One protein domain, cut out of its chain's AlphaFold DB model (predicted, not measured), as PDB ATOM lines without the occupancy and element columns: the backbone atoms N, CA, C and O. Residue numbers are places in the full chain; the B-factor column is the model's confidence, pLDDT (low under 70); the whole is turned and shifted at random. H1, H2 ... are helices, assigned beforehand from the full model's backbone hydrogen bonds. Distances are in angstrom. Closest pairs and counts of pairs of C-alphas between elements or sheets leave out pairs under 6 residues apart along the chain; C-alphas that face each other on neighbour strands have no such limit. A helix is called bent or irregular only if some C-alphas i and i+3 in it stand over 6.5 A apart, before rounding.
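AT A GLANCE: This is residues 6 to 32 and 43 to 106 of the 120 residues of the protein "PDEase domain-containing protein" of Sparganum proliferum (UniProt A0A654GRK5). A long helical hairpin of H2 and H3 has the short helix H4 across its open end, and the long helix H1 is a separate arm that touches no other helix and comes near H4. Residues 25 to 30, of which 25 to 28 belong to H1, stick out free, and the longest reach is from this end of the arm to the turn of the hairpin, with the C-alphas of Gly 30 and Ser 70 49.9 A apart. The printed part has 91 residues, with four named helices in the order H1, H2, H3, H4 and no named strand, and its class is all helix. The whole is loose, with a radius of gyration of the C-alphas of 15.6 A, and elongated, with spans of 48 by 30 by 21 A.

IN THESE COORDINATES: H1 is residues 6 to 28, 33.2 A from first to last C-alpha, beginning at C-alpha 6 at (-10.144, -26.033, -3.287). After the cut comes H2, residues 43 to 67, 36.7 A long, beginning at C-alpha 43 at (-21.457, -17.049, 9.164). It has a kink of 34 degrees near residue 57 and is irregular, with C-alphas 43 and 46 7.3 A apart. H3 is residues 69 to 89, 30.5 A long, and is irregular too, with C-alphas 70 and 73 7.6 A apart. H4 is residues 93 to 104, 16.2 A long, and ends at C-alpha 104 at (-15.857, -25.450, 8.316).

HOW THE PARTS SIT: H1 is close to H4 but not clearly touching it; their closest C-alphas, those of Leu 13 and Leu 104, are 7.4 A apart, and their lines are about perpendicular at 77 degrees. H1 is apart from H2, and only just apart from H3, at 8.0 A. H2 and H3 form a helical hairpin: they touch, at a shallow tilt of 14 degrees and opposite ways, with the closest C-alphas, those of Pro 46 and Ala 89, 4.9 A apart. H2 touches H4 with residues 43 to 45 alone; the closest C-alphas, those of Tyr 43 and Lys 97, are 5.0 A apart. These two run the same way at a steep tilt of 69 degrees, only just short of about perpendicular. H3, with residues 88 to 89 alone, and H4, with 96 to 99 alone, only just touch, with 3 pairs of C-alphas within 8 A; the closest, those of Leu 88 and Lys 96, are 6.6 A apart. Their tilt is steep at 54 degrees, opposite ways. In H1 and H4 every O i to N i+4 pair is within hydrogen-bond range; in H2 it is 18 of 21 and in H3 14 of 17.

THE WHOLE: Residues 33 to 42 are not printed, and C-alphas 32 and 43 are 18.1 A apart across this cut, which lies in the link from H1 to H2. The links from H2 to H3 and from H3 to H4 are tight. The first and last printed C-alphas, those of Pro 6 and His 106, are 10.2 A apart. The mean pLDDT of the printed part is 97.2, and no printed residue is under 70.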
ATOM      1  N   PRO A   6     -10.462 -25.116  -4.386       95.75
ATOM      2  CA  PRO A   6     -10.144 -26.033  -3.287       95.75
ATOM      3  C   PRO A   6      -8.882 -25.638  -2.508       95.75
ATOM      4  O   PRO A   6      -8.812 -25.819  -1.295       95.75
ATOM      5  N   VAL A   7      -7.878 -25.084  -3.191       96.25
ATOM      6  CA  VAL A   7      -6.636 -24.615  -2.558       96.25
ATOM      7  C   VAL A   7      -6.874 -23.283  -1.854       96.25
ATOM      8  O   VAL A   7      -6.423 -23.094  -0.727       96.25
ATOM      9  N   HIS A   8      -7.613 -22.374  -2.494       96.69
ATOM     10  CA  HIS A   8      -8.016 -21.099  -1.906       96.69
ATOM     11  C   HIS A   8      -8.759 -21.304  -0.579       96.69
ATOM     12  O   HIS A   8      -8.382 -20.700   0.422       96.69
ATOM     13  N   MET A   9      -9.738 -22.211  -0.546       96.25
ATOM     14  CA  MET A   9     -10.517 -22.512   0.658       96.25
ATOM     15  C   MET A   9      -9.655 -23.029   1.810       96.25
ATOM     16  O   MET A   9      -9.827 -22.580   2.938       96.25
ATOM     17  N   LYS A  10      -8.682 -23.910   1.537       95.19
ATOM     18  CA  LYS A  10      -7.743 -24.388   2.568       95.19
ATOM     19  C   LYS A  10      -6.971 -23.236   3.207       95.19
ATOM     20  O   LYS A  10      -6.876 -23.173   4.426       95.19
ATOM     21  N   VAL A  11      -6.450 -22.320   2.388       95.38
ATOM     22  CA  VAL A  11      -5.699 -21.156   2.881       95.38
ATOM     23  C   VAL A  11      -6.595 -20.238   3.712       95.38
ATOM     24  O   VAL A  11      -6.187 -19.831   4.793       95.38
ATOM     25  N   VAL A  12      -7.819 -19.957   3.251       96.25
ATOM     26  CA  VAL A  12      -8.782 -19.145   4.016       96.25
ATOM     27  C   VAL A  12      -9.058 -19.767   5.381       96.25
ATOM     28  O   VAL A  12      -8.992 -19.068   6.382       96.25
ATOM     29  N   LEU A  13      -9.316 -21.074   5.440       95.25
ATOM     30  CA  LEU A  13      -9.624 -21.754   6.699       95.25
ATOM     31  C   LEU A  13      -8.453 -21.751   7.688       95.25
ATOM     32  O   LEU A  13      -8.690 -21.632   8.883       95.25
ATOM     33  N   ILE A  14      -7.211 -21.846   7.205       95.44
ATOM     34  CA  ILE A  14      -6.019 -21.739   8.062       95.44
ATOM     35  C   ILE A  14      -5.934 -20.342   8.687       95.44
ATOM     36  O   ILE A  14      -5.809 -20.229   9.901       95.44
ATOM     37  N   VAL A  15      -6.053 -19.292   7.870       95.31
ATOM     38  CA  VAL A  15      -5.974 -17.900   8.347       95.31
ATOM     39  C   VAL A  15      -7.118 -17.579   9.311       95.31
ATOM     40  O   VAL A  15      -6.908 -16.945  10.340       95.31
ATOM     41  N   MET A  16      -8.334 -18.044   9.012       95.62
ATOM     42  CA  MET A  16      -9.475 -17.820   9.898       95.62
ATOM     43  C   MET A  16      -9.335 -18.553  11.232       95.62
ATOM     44  O   MET A  16      -9.720 -17.996  12.253       95.62
ATOM     45  N   GLU A  17      -8.759 -19.761  11.257       94.88
ATOM     46  CA  GLU A  17      -8.488 -20.453  12.522       94.88
ATOM     47  C   GLU A  17      -7.512 -19.656  13.397       94.88
ATOM     48  O   GLU A  17      -7.725 -19.567  14.604       94.88
ATOM     49  N   GLU A  18      -6.493 -19.030  12.803       95.62
ATOM     50  CA  GLU A  18      -5.563 -18.153  13.523       95.62
ATOM     51  C   GLU A  18      -6.284 -16.929  14.107       95.62
ATOM     52  O   GLU A  18      -6.189 -16.672  15.309       95.62
ATOM     53  N   PHE A  19      -7.091 -16.230  13.301       96.69
ATOM     54  CA  PHE A  19      -7.888 -15.087  13.765       96.69
ATOM     55  C   PHE A  19      -8.869 -15.457  14.873       96.69
ATOM     56  O   PHE A  19      -9.013 -14.719  15.847       96.69
ATOM     57  N   TRP A  20      -9.527 -16.608  14.769       96.06
ATOM     58  CA  TRP A  20     -10.432 -17.080  15.809       96.06
ATOM     59  C   TRP A  20      -9.702 -17.528  17.069       96.06
ATOM     60  O   TRP A  20     -10.199 -17.302  18.170       96.06
ATOM     61  N   SER A  21      -8.524 -18.141  16.938       95.94
ATOM     62  CA  SER A  21      -7.685 -18.483  18.087       95.94
ATOM     63  C   SER A  21      -7.245 -17.227  18.839       95.94
ATOM     64  O   SER A  21      -7.267 -17.212  20.068       95.94
ATOM     65  N   GLN A  22      -6.887 -16.164  18.116       97.25
ATOM     66  CA  GLN A  22      -6.583 -14.869  18.717       97.25
ATOM     67  C   GLN A  22      -7.819 -14.265  19.398       97.25
ATOM     68  O   GLN A  22      -7.740 -13.865  20.558       97.25
ATOM     69  N   GLY A  23      -8.971 -14.246  18.722       97.81
ATOM     70  CA  GLY A  23     -10.205 -13.698  19.287       97.81
ATOM     71  C   GLY A  23     -10.688 -14.438  20.539       97.81
ATOM     72  O   GLY A  23     -11.222 -13.821  21.461       97.81
ATOM     73  N   ASP A  24     -10.467 -15.751  20.617       97.19
ATOM     74  CA  ASP A  24     -10.739 -16.528  21.829       97.19
ATOM     75  C   ASP A  24      -9.814 -16.131  22.983       97.19
ATOM     76  O   ASP A  24     -10.256 -16.075  24.132       97.19
ATOM     77  N   GLU A  25      -8.541 -15.861  22.700       97.62
ATOM     78  CA  GLU A  25      -7.583 -15.419  23.712       97.62
ATOM     79  C   GLU A  25      -7.918 -14.014  24.227       97.62
ATOM     80  O   GLU A  25      -7.932 -13.786  25.436       97.62
ATOM     81  N   GLU A  26      -8.321 -13.108  23.335       97.88
ATOM     82  CA  GLU A  26      -8.846 -11.790  23.706       97.88
ATOM     83  C   GLU A  26     -10.066 -11.919  24.638       97.88
ATOM     84  O   GLU A  26     -10.117 -11.271  25.687       97.88
ATOM     85  N   LYS A  27     -11.005 -12.830  24.337       97.00
ATOM     86  CA  LYS A  27     -12.170 -13.099  25.203       97.00
ATOM     87  C   LYS A  27     -11.778 -13.612  26.589       97.00
ATOM     88  O   LYS A  27     -12.378 -13.182  27.574       97.00
ATOM     89  N   LYS A  28     -10.787 -14.506  26.697       97.12
ATOM     90  CA  LYS A  28     -10.301 -15.005  28.003       97.12
ATOM     91  C   LYS A  28      -9.730 -13.889  28.873       97.12
ATOM     92  O   LYS A  28      -9.838 -13.954  30.093       97.12
ATOM     93  N   GLN A  29      -9.161 -12.866  28.246       96.88
ATOM     94  CA  GLN A  29      -8.623 -11.684  28.919       96.88
ATOM     95  C   GLN A  29      -9.700 -10.627  29.223       96.88
ATOM     96  O   GLN A  29      -9.387  -9.552  29.728       96.88
ATOM     97  N   GLY A  30     -10.974 -10.915  28.934       96.56
ATOM     98  CA  GLY A  30     -12.089  -9.989  29.141       96.56
ATOM     99  C   GLY A  30     -12.208  -8.906  28.066       96.56
ATOM    100  O   GLY A  30     -12.979  -7.963  28.240       96.56
ATOM    101  N   LEU A  31     -11.471  -9.024  26.957       96.88
ATOM    102  CA  LEU A  31     -11.561  -8.115  25.819       96.88
ATOM    103  C   LEU A  31     -12.650  -8.576  24.844       96.88
ATOM    104  O   LEU A  31     -12.976  -9.759  24.734       96.88
ATOM    105  N   LYS A  32     -13.218  -7.620  24.106       95.12
ATOM    106  CA  LYS A  32     -14.137  -7.910  23.006       95.12
ATOM    107  C   LYS A  32     -13.343  -7.950  21.695       95.12
ATOM    108  O   LYS A  32     -12.876  -6.885  21.284       95.12
ATOM    109  N   TYR A  43     -20.490 -17.138  10.263       96.81
ATOM    110  CA  TYR A  43     -21.457 -17.049   9.164       96.81
ATOM    111  C   TYR A  43     -21.258 -15.809   8.272       96.81
ATOM    112  O   TYR A  43     -21.765 -15.801   7.159       96.81
ATOM    113  N   LEU A  44     -20.516 -14.791   8.719       97.31
ATOM    114  CA  LEU A  44     -20.156 -13.600   7.936       97.31
ATOM    115  C   LEU A  44     -18.936 -13.813   7.031       97.31
ATOM    116  O   LEU A  44     -18.627 -12.947   6.215       97.31
ATOM    117  N   LEU A  45     -18.277 -14.976   7.114       97.38
ATOM    118  CA  LEU A  45     -17.095 -15.299   6.314       97.38
ATOM    119  C   LEU A  45     -17.269 -14.996   4.811       97.38
ATOM    120  O   LEU A  45     -16.340 -14.435   4.231       97.38
ATOM    121  N   PRO A  46     -18.404 -15.313   4.148       98.19
ATOM    122  CA  PRO A  46     -18.579 -14.966   2.741       98.19
ATOM    123  C   PRO A  46     -18.507 -13.460   2.472       98.19
ATOM    124  O   PRO A  46     -17.807 -13.037   1.553       98.19
ATOM    125  N   ASP A  47     -19.186 -12.654   3.286       98.31
ATOM    126  CA  ASP A  47     -19.210 -11.196   3.166       98.31
ATOM    127  C   ASP A  47     -17.819 -10.602   3.422       98.31
ATOM    128  O   ASP A  47     -17.343  -9.778   2.636       98.31
ATOM    129  N   ASP A  48     -17.133 -11.089   4.459       97.69
ATOM    130  CA  ASP A  48     -15.773 -10.675   4.805       97.69
ATOM    131  C   ASP A  48     -14.789 -10.987   3.664       97.69
ATOM    132  O   ASP A  48     -13.965 -10.146   3.290       97.69
ATOM    133  N   GLN A  49     -14.899 -12.169   3.042       98.25
ATOM    134  CA  GLN A  49     -14.075 -12.535   1.888       98.25
ATOM    135  C   GLN A  49     -14.370 -11.635   0.684       98.25
ATOM    136  O   GLN A  49     -13.429 -11.117   0.081       98.25
ATOM    137  N   VAL A  50     -15.641 -11.378   0.345       98.44
ATOM    138  CA  VAL A  50     -15.999 -10.438  -0.737       98.44
ATOM    139  C   VAL A  50     -15.412  -9.049  -0.474       98.44
ATOM    140  O   VAL A  50     -14.828  -8.448  -1.382       98.44
ATOM    141  N   GLY A  51     -15.527  -8.553   0.760       98.06
ATOM    142  CA  GLY A  51     -14.945  -7.280   1.182       98.06
ATOM    143  C   GLY A  51     -13.432  -7.245   0.972       98.06
ATOM    144  O   GLY A  51     -12.914  -6.326   0.334       98.06
ATOM    145  N   PHE A  52     -12.724  -8.286   1.413       97.75
ATOM    146  CA  PHE A  52     -11.275  -8.399   1.256       97.75
ATOM    147  C   PHE A  52     -10.832  -8.482  -0.214       97.75
ATOM    148  O   PHE A  52      -9.825  -7.877  -0.600       97.75
ATOM    149  N   TYR A  53     -11.590  -9.173  -1.071       98.44
ATOM    150  CA  TYR A  53     -11.309  -9.192  -2.508       98.44
ATOM    151  C   TYR A  53     -11.420  -7.797  -3.127       98.44
ATOM    152  O   TYR A  53     -10.502  -7.378  -3.831       98.44
ATOM    153  N   LYS A  54     -12.512  -7.078  -2.847       98.12
ATOM    154  CA  LYS A  54     -12.775  -5.750  -3.423       98.12
ATOM    155  C   LYS A  54     -11.806  -4.686  -2.918       98.12
ATOM    156  O   LYS A  54     -11.342  -3.869  -3.705       98.12
ATOM    157  N   ALA A  55     -11.512  -4.693  -1.621       98.19
ATOM    158  CA  ALA A  55     -10.689  -3.663  -1.002       98.19
ATOM    159  C   ALA A  55      -9.187  -3.886  -1.223       98.19
ATOM    160  O   ALA A  55      -8.446  -2.914  -1.338       98.19
ATOM    161  N   ILE A  56      -8.733  -5.146  -1.272       97.75
ATOM    162  CA  ILE A  56      -7.301  -5.478  -1.232       97.75
ATOM    163  C   ILE A  56      -6.870  -6.308  -2.442       97.75
ATOM    164  O   ILE A  56      -5.986  -5.890  -3.190       97.75
ATOM    165  N   CYS A  57      -7.465  -7.488  -2.652       97.62
ATOM    166  CA  CYS A  57      -6.918  -8.447  -3.619       97.62
ATOM    167  C   CYS A  57      -6.987  -7.944  -5.065       97.62
ATOM    168  O   CYS A  57      -5.979  -7.978  -5.766       97.62
ATOM    169  N   LEU A  58      -8.166  -7.506  -5.520       98.00
ATOM    170  CA  LEU A  58      -8.367  -7.117  -6.916       98.00
ATOM    171  C   LEU A  58      -7.572  -5.861  -7.292       98.00
ATOM    172  O   LEU A  58      -6.830  -5.955  -8.270       98.00
ATOM    173  N   PRO A  59      -7.589  -4.757  -6.512       98.44
ATOM    174  CA  PRO A  59      -6.745  -3.600  -6.814       98.44
ATOM    175  C   PRO A  59      -5.256  -3.963  -6.903       98.44
ATOM    176  O   PRO A  59      -4.547  -3.502  -7.796       98.44
ATOM    177  N   CYS A  60      -4.777  -4.843  -6.016       98.19
ATOM    178  CA  CYS A  60      -3.398  -5.330  -6.052       98.19
ATOM    179  C   CYS A  60      -3.101  -6.109  -7.346       98.19
ATOM    180  O   CYS A  60      -2.121  -5.830  -8.040       98.19
ATOM    181  N   PHE A  61      -3.963  -7.057  -7.718       98.19
ATOM    182  CA  PHE A  61      -3.766  -7.870  -8.919       98.19
ATOM    183  C   PHE A  61      -3.917  -7.070 -10.217       98.19
ATOM    184  O   PHE A  61      -3.186  -7.338 -11.168       98.19
ATOM    185  N   GLU A  62      -4.786  -6.062 -10.262       98.12
ATOM    186  CA  GLU A  62      -4.896  -5.138 -11.396       98.12
ATOM    187  C   GLU A  62      -3.591  -4.373 -11.637       98.12
ATOM    188  O   GLU A  62      -3.131  -4.276 -12.778       98.12
ATOM    189  N   VAL A  63      -2.942  -3.888 -10.571       98.44
ATOM    190  CA  VAL A  63      -1.623  -3.241 -10.672       98.44
ATOM    191  C   VAL A  63      -0.575  -4.216 -11.213       98.44
ATOM    192  O   VAL A  63       0.184  -3.848 -12.111       98.44
ATOM    193  N   VAL A  64      -0.560  -5.460 -10.720       98.25
ATOM    194  CA  VAL A  64       0.368  -6.498 -11.200       98.25
ATOM    195  C   VAL A  64       0.152  -6.791 -12.682       98.25
ATOM    196  O   VAL A  64       1.123  -6.827 -13.429       98.25
ATOM    197  N   VAL A  65      -1.092  -6.957 -13.137       98.44
ATOM    198  CA  VAL A  65      -1.399  -7.228 -14.552       98.44
ATOM    199  C   VAL A  65      -1.049  -6.037 -15.440       98.44
ATOM    200  O   VAL A  65      -0.552  -6.226 -16.546       98.44
ATOM    201  N   ARG A  66      -1.248  -4.805 -14.962       98.19
ATOM    202  CA  ARG A  66      -0.830  -3.605 -15.696       98.19
ATOM    203  C   ARG A  66       0.688  -3.555 -15.894       98.19
ATOM    204  O   ARG A  66       1.137  -3.135 -16.954       98.19
ATOM    205  N   ALA A  67       1.464  -3.971 -14.893       98.38
ATOM    206  CA  ALA A  67       2.924  -4.021 -14.978       98.38
ATOM    207  C   ALA A  67       3.433  -5.247 -15.758       98.38
ATOM    208  O   ALA A  67       4.431  -5.163 -16.470       98.38
ATOM    209  N   ILE A  68       2.753  -6.388 -15.624       98.12
ATOM    210  CA  ILE A  68       3.142  -7.681 -16.187       98.12
ATOM    211  C   ILE A  68       1.900  -8.337 -16.823       98.12
ATOM    212  O   ILE A  68       1.266  -9.197 -16.203       98.12
ATOM    213  N   PRO A  69       1.536  -7.975 -18.071       97.94
ATOM    214  CA  PRO A  69       0.294  -8.434 -18.705       97.94
ATOM    215  C   PRO A  69       0.141  -9.958 -18.796       97.94
ATOM    216  O   PRO A  69      -0.976 -10.472 -18.746       97.94
ATOM    217  N   SER A  70       1.251 -10.700 -18.855       98.19
ATOM    218  CA  SER A  70       1.243 -12.171 -18.857       98.19
ATOM    219  C   SER A  70       0.681 -12.788 -17.568       98.19
ATOM    220  O   SER A  70       0.296 -13.953 -17.580       98.19
ATOM    221  N   GLN A  71       0.567 -12.022 -16.477       98.06
ATOM    222  CA  GLN A  71      -0.033 -12.470 -15.213       98.06
ATOM    223  C   GLN A  71      -1.561 -12.354 -15.182       98.06
ATOM    224  O   GLN A  71      -2.175 -12.635 -14.154       98.06
ATOM    225  N   ARG A  72      -2.210 -11.992 -16.298       97.94
ATOM    226  CA  ARG A  72      -3.673 -11.921 -16.403       97.94
ATOM    227  C   ARG A  72      -4.425 -13.149 -15.844       97.94
ATOM    228  O   ARG A  72      -5.408 -12.923 -15.133       97.94
ATOM    229  N   PRO A  73      -3.964 -14.405 -16.037       98.06
ATOM    230  CA  PRO A  73      -4.642 -15.574 -15.469       98.06
ATOM    231  C   PRO A  73      -4.820 -15.524 -13.942       98.06
ATOM    232  O   PRO A  73      -5.799 -16.048 -13.416       98.06
ATOM    233  N   MET A  74      -3.908 -14.862 -13.222       97.44
ATOM    234  CA  MET A  74      -3.997 -14.667 -11.772       97.44
ATOM    235  C   MET A  74      -5.216 -13.818 -11.386       97.44
ATOM    236  O   MET A  74      -5.964 -14.181 -10.475       97.44
ATOM    237  N   LEU A  75      -5.419 -12.697 -12.086       98.25
ATOM    238  CA  LEU A  75      -6.554 -11.803 -11.867       98.25
ATOM    239  C   LEU A  75      -7.868 -12.496 -12.238       98.25
ATOM    240  O   LEU A  75      -8.821 -12.448 -11.464       98.25
ATOM    241  N   ASP A  76      -7.902 -13.204 -13.369       98.38
ATOM    242  CA  ASP A  76      -9.099 -13.935 -13.795       98.38
ATOM    243  C   ASP A  76      -9.498 -15.008 -12.771       98.38
ATOM    244  O   ASP A  76     -10.679 -15.159 -12.450       98.38
ATOM    245  N   GLN A  77      -8.528 -15.727 -12.196       98.56
ATOM    246  CA  GLN A  77      -8.820 -16.712 -11.158       98.56
ATOM    247  C   GLN A  77      -9.299 -16.068  -9.849       98.56
ATOM    248  O   GLN A  77     -10.217 -16.581  -9.208       98.56
ATOM    249  N   ALA A  78      -8.727 -14.925  -9.461       98.19
ATOM    250  CA  ALA A  78      -9.195 -14.164  -8.304       98.19
ATOM    251  C   ALA A  78     -10.644 -13.675  -8.485       98.19
ATOM    252  O   ALA A  78     -11.444 -13.787  -7.556       98.19
ATOM    253  N   LEU A  79     -11.008 -13.212  -9.687       98.44
ATOM    254  CA  LEU A  79     -12.378 -12.822 -10.028       98.44
ATOM    255  C   LEU A  79     -13.352 -14.005  -9.928       98.44
ATOM    256  O   LEU A  79     -14.422 -13.858  -9.339       98.44
ATOM    257  N   LYS A  80     -12.972 -15.194 -10.418       98.56
ATOM    258  CA  LYS A  80     -13.787 -16.417 -10.266       98.56
ATOM    259  C   LYS A  80     -14.009 -16.786  -8.799       98.56
ATOM    260  O   LYS A  80     -15.120 -17.141  -8.417       98.56
ATOM    261  N   ASN A  81     -12.970 -16.699  -7.969       98.50
ATOM    262  CA  ASN A  81     -13.106 -16.965  -6.538       98.50
ATOM    263  C   ASN A  81     -14.010 -15.925  -5.859       98.50
ATOM    264  O   ASN A  81     -14.858 -16.303  -5.054       98.50
ATOM    265  N   MET A  82     -13.876 -14.637  -6.195       98.19
ATOM    266  CA  MET A  82     -14.761 -13.589  -5.675       98.19
ATOM    267  C   MET A  82     -16.221 -13.822  -6.085       98.19
ATOM    268  O   MET A  82     -17.113 -13.610  -5.268       98.19
ATOM    269  N   ALA A  83     -16.477 -14.273  -7.318       98.50
ATOM    270  CA  ALA A  83     -17.827 -14.592  -7.780       98.50
ATOM    271  C   ALA A  83     -18.468 -15.691  -6.918       98.50
ATOM    272  O   ALA A  83     -19.554 -15.484  -6.386       98.50
ATOM    273  N   LYS A  84     -17.742 -16.785  -6.654       98.31
ATOM    274  CA  LYS A  84     -18.201 -17.853  -5.746       98.31
ATOM    275  C   LYS A  84     -18.481 -17.349  -4.330       98.31
ATOM    276  O   LYS A  84     -19.483 -17.716  -3.726       98.31
ATOM    277  N   TRP A  85     -17.623 -16.483  -3.791       98.44
ATOM    278  CA  TRP A  85     -17.896 -15.851  -2.496       98.44
ATOM    279  C   TRP A  85     -19.123 -14.944  -2.530       98.44
ATOM    280  O   TRP A  85     -19.874 -14.913  -1.564       98.44
ATOM    281  N   SER A  86     -19.349 -14.242  -3.639       98.44
ATOM    282  CA  SER A  86     -20.513 -13.371  -3.818       98.44
ATOM    283  C   SER A  86     -21.811 -14.175  -3.890       98.44
ATOM    284  O   SER A  86     -22.802 -13.762  -3.299       98.44
ATOM    285  N   GLU A  87     -21.793 -15.342  -4.541       98.44
ATOM    286  CA  GLU A  87     -22.911 -16.293  -4.539       98.44
ATOM    287  C   GLU A  87     -23.242 -16.747  -3.111       98.44
ATOM    288  O   GLU A  87     -24.394 -16.672  -2.693       98.44
ATOM    289  N   LEU A  88     -22.229 -17.130  -2.323       98.06
ATOM    290  CA  LEU A  88     -22.406 -17.511  -0.915       98.06
ATOM    291  C   LEU A  88     -22.885 -16.340  -0.039       98.06
ATOM    292  O   LEU A  88     -23.683 -16.532   0.877       98.06
ATOM    293  N   ALA A  89     -22.403 -15.125  -0.301       98.19
ATOM    294  CA  ALA A  89     -22.788 -13.927   0.441       98.19
ATOM    295  C   ALA A  89     -24.238 -13.500   0.160       98.19
ATOM    296  O   ALA A  89     -24.880 -12.931   1.043       98.19
ATOM    297  N   ALA A  90     -24.756 -13.800  -1.036       98.31
ATOM    298  CA  ALA A  90     -26.126 -13.498  -1.446       98.31
ATOM    299  C   ALA A  90     -27.183 -14.459  -0.865       98.31
ATOM    300  O   ALA A  90     -28.377 -14.186  -0.985       98.31
ATOM    301  N   LEU A  91     -26.763 -15.564  -0.241       98.06
ATOM    302  CA  LEU A  91     -27.659 -16.497   0.442       98.06
ATOM    303  C   LEU A  91     -28.386 -15.831   1.619       98.06
ATOM    304  O   LEU A  91     -27.868 -14.903   2.252       98.06
ATOM    305  N   SER A  92     -29.565 -16.355   1.966       98.12
ATOM    306  CA  SER A  92     -30.247 -15.963   3.202       98.12
ATOM    307  C   SER A  92     -29.394 -16.296   4.432       98.12
ATOM    308  O   SER A  92     -28.472 -17.110   4.374       98.12
ATOM    309  N   LEU A  93     -29.699 -15.689   5.583       96.81
ATOM    310  CA  LEU A  93     -28.920 -15.905   6.807       96.81
ATOM    311  C   LEU A  93     -28.821 -17.391   7.195       96.81
ATOM    312  O   LEU A  93     -27.747 -17.856   7.575       96.81
ATOM    313  N   GLU A  94     -29.922 -18.136   7.096       97.44
ATOM    314  CA  GLU A  94     -29.952 -19.551   7.480       97.44
ATOM    315  C   GLU A  94     -29.184 -20.433   6.489       97.44
ATOM    316  O   GLU A  94     -28.393 -21.281   6.904       97.44
ATOM    317  N   GLU A  95     -29.317 -20.178   5.186       97.75
ATOM    318  CA  GLU A  95     -28.529 -20.860   4.153       97.75
ATOM    319  C   GLU A  95     -27.036 -20.543   4.286       97.75
ATOM    320  O   GLU A  95     -26.198 -21.436   4.171       97.75
ATOM    321  N   LYS A  96     -26.687 -19.290   4.601       96.94
ATOM    322  CA  LYS A  96     -25.303 -18.865   4.820       96.94
ATOM    323  C   LYS A  96     -24.682 -19.591   6.012       96.94
ATOM    324  O   LYS A  96     -23.584 -20.128   5.889       96.94
ATOM    325  N   LYS A  97     -25.398 -19.689   7.138       97.06
ATOM    326  CA  LYS A  97     -24.963 -20.490   8.297       97.06
ATOM    327  C   LYS A  97     -24.733 -21.953   7.914       97.06
ATOM    328  O   LYS A  97     -23.714 -22.523   8.291       97.06
ATOM    329  N   GLN A  98     -25.651 -22.563   7.161       97.62
ATOM    330  CA  GLN A  98     -25.515 -23.952   6.710       97.62
ATOM    331  C   GLN A  98     -24.305 -24.143   5.784       97.62
ATOM    332  O   GLN A  98     -23.491 -25.036   6.019       97.62
ATOM    333  N   ALA A  99     -24.148 -23.279   4.780       96.69
ATOM    334  CA  ALA A  99     -23.044 -23.332   3.827       96.69
ATOM    335  C   ALA A  99     -21.686 -23.120   4.508       96.69
ATOM    336  O   ALA A  99     -20.731 -23.849   4.242       96.69
ATOM    337  N   VAL A 100     -21.599 -22.161   5.434       96.25
ATOM    338  CA  VAL A 100     -20.386 -21.944   6.227       96.25
ATOM    339  C   VAL A 100     -20.095 -23.159   7.098       96.25
ATOM    340  O   VAL A 100     -18.967 -23.634   7.087       96.25
ATOM    341  N   ASN A 101     -21.082 -23.732   7.786       95.88
ATOM    342  CA  ASN A 101     -20.858 -24.942   8.581       95.88
ATOM    343  C   ASN A 101     -20.291 -26.096   7.739       95.88
ATOM    344  O   ASN A 101     -19.386 -26.790   8.203       95.88
ATOM    345  N   GLU A 102     -20.761 -26.275   6.502       95.81
ATOM    346  CA  GLU A 102     -20.203 -27.259   5.565       95.81
ATOM    347  C   GLU A 102     -18.744 -26.952   5.194       95.81
ATOM    348  O   GLU A 102     -17.878 -27.830   5.222       95.81
ATOM    349  N   ILE A 103     -18.438 -25.686   4.914       94.25
ATOM    350  CA  ILE A 103     -17.070 -25.223   4.661       94.25
ATOM    351  C   ILE A 103     -16.163 -25.527   5.866       94.25
ATOM    352  O   ILE A 103     -15.062 -26.054   5.696       94.25
ATOM    353  N   LEU A 104     -16.631 -25.259   7.087       92.94
ATOM    354  CA  LEU A 104     -15.857 -25.450   8.316       92.94
ATOM    355  C   LEU A 104     -15.598 -26.921   8.662       92.94
ATOM    356  O   LEU A 104     -14.636 -27.198   9.379       92.94
ATOM    357  N   ARG A 105     -16.370 -27.878   8.124       91.62
ATOM    358  CA  ARG A 105     -16.067 -29.320   8.262       91.62
ATOM    359  C   ARG A 105     -14.714 -29.694   7.663       91.62
ATOM    360  O   ARG A 105     -14.100 -30.663   8.093       91.62
ATOM    361  N   HIS A 106     -14.236 -28.902   6.708       87.56
ATOM    362  CA  HIS A 106     -12.957 -29.100   6.037       87.56
ATOM    363  C   HIS A 106     -11.809 -28.328   6.703       87.56
ATOM    364  O   HIS A 106     -10.701 -28.290   6.158       87.56
TER     365      HIS A 106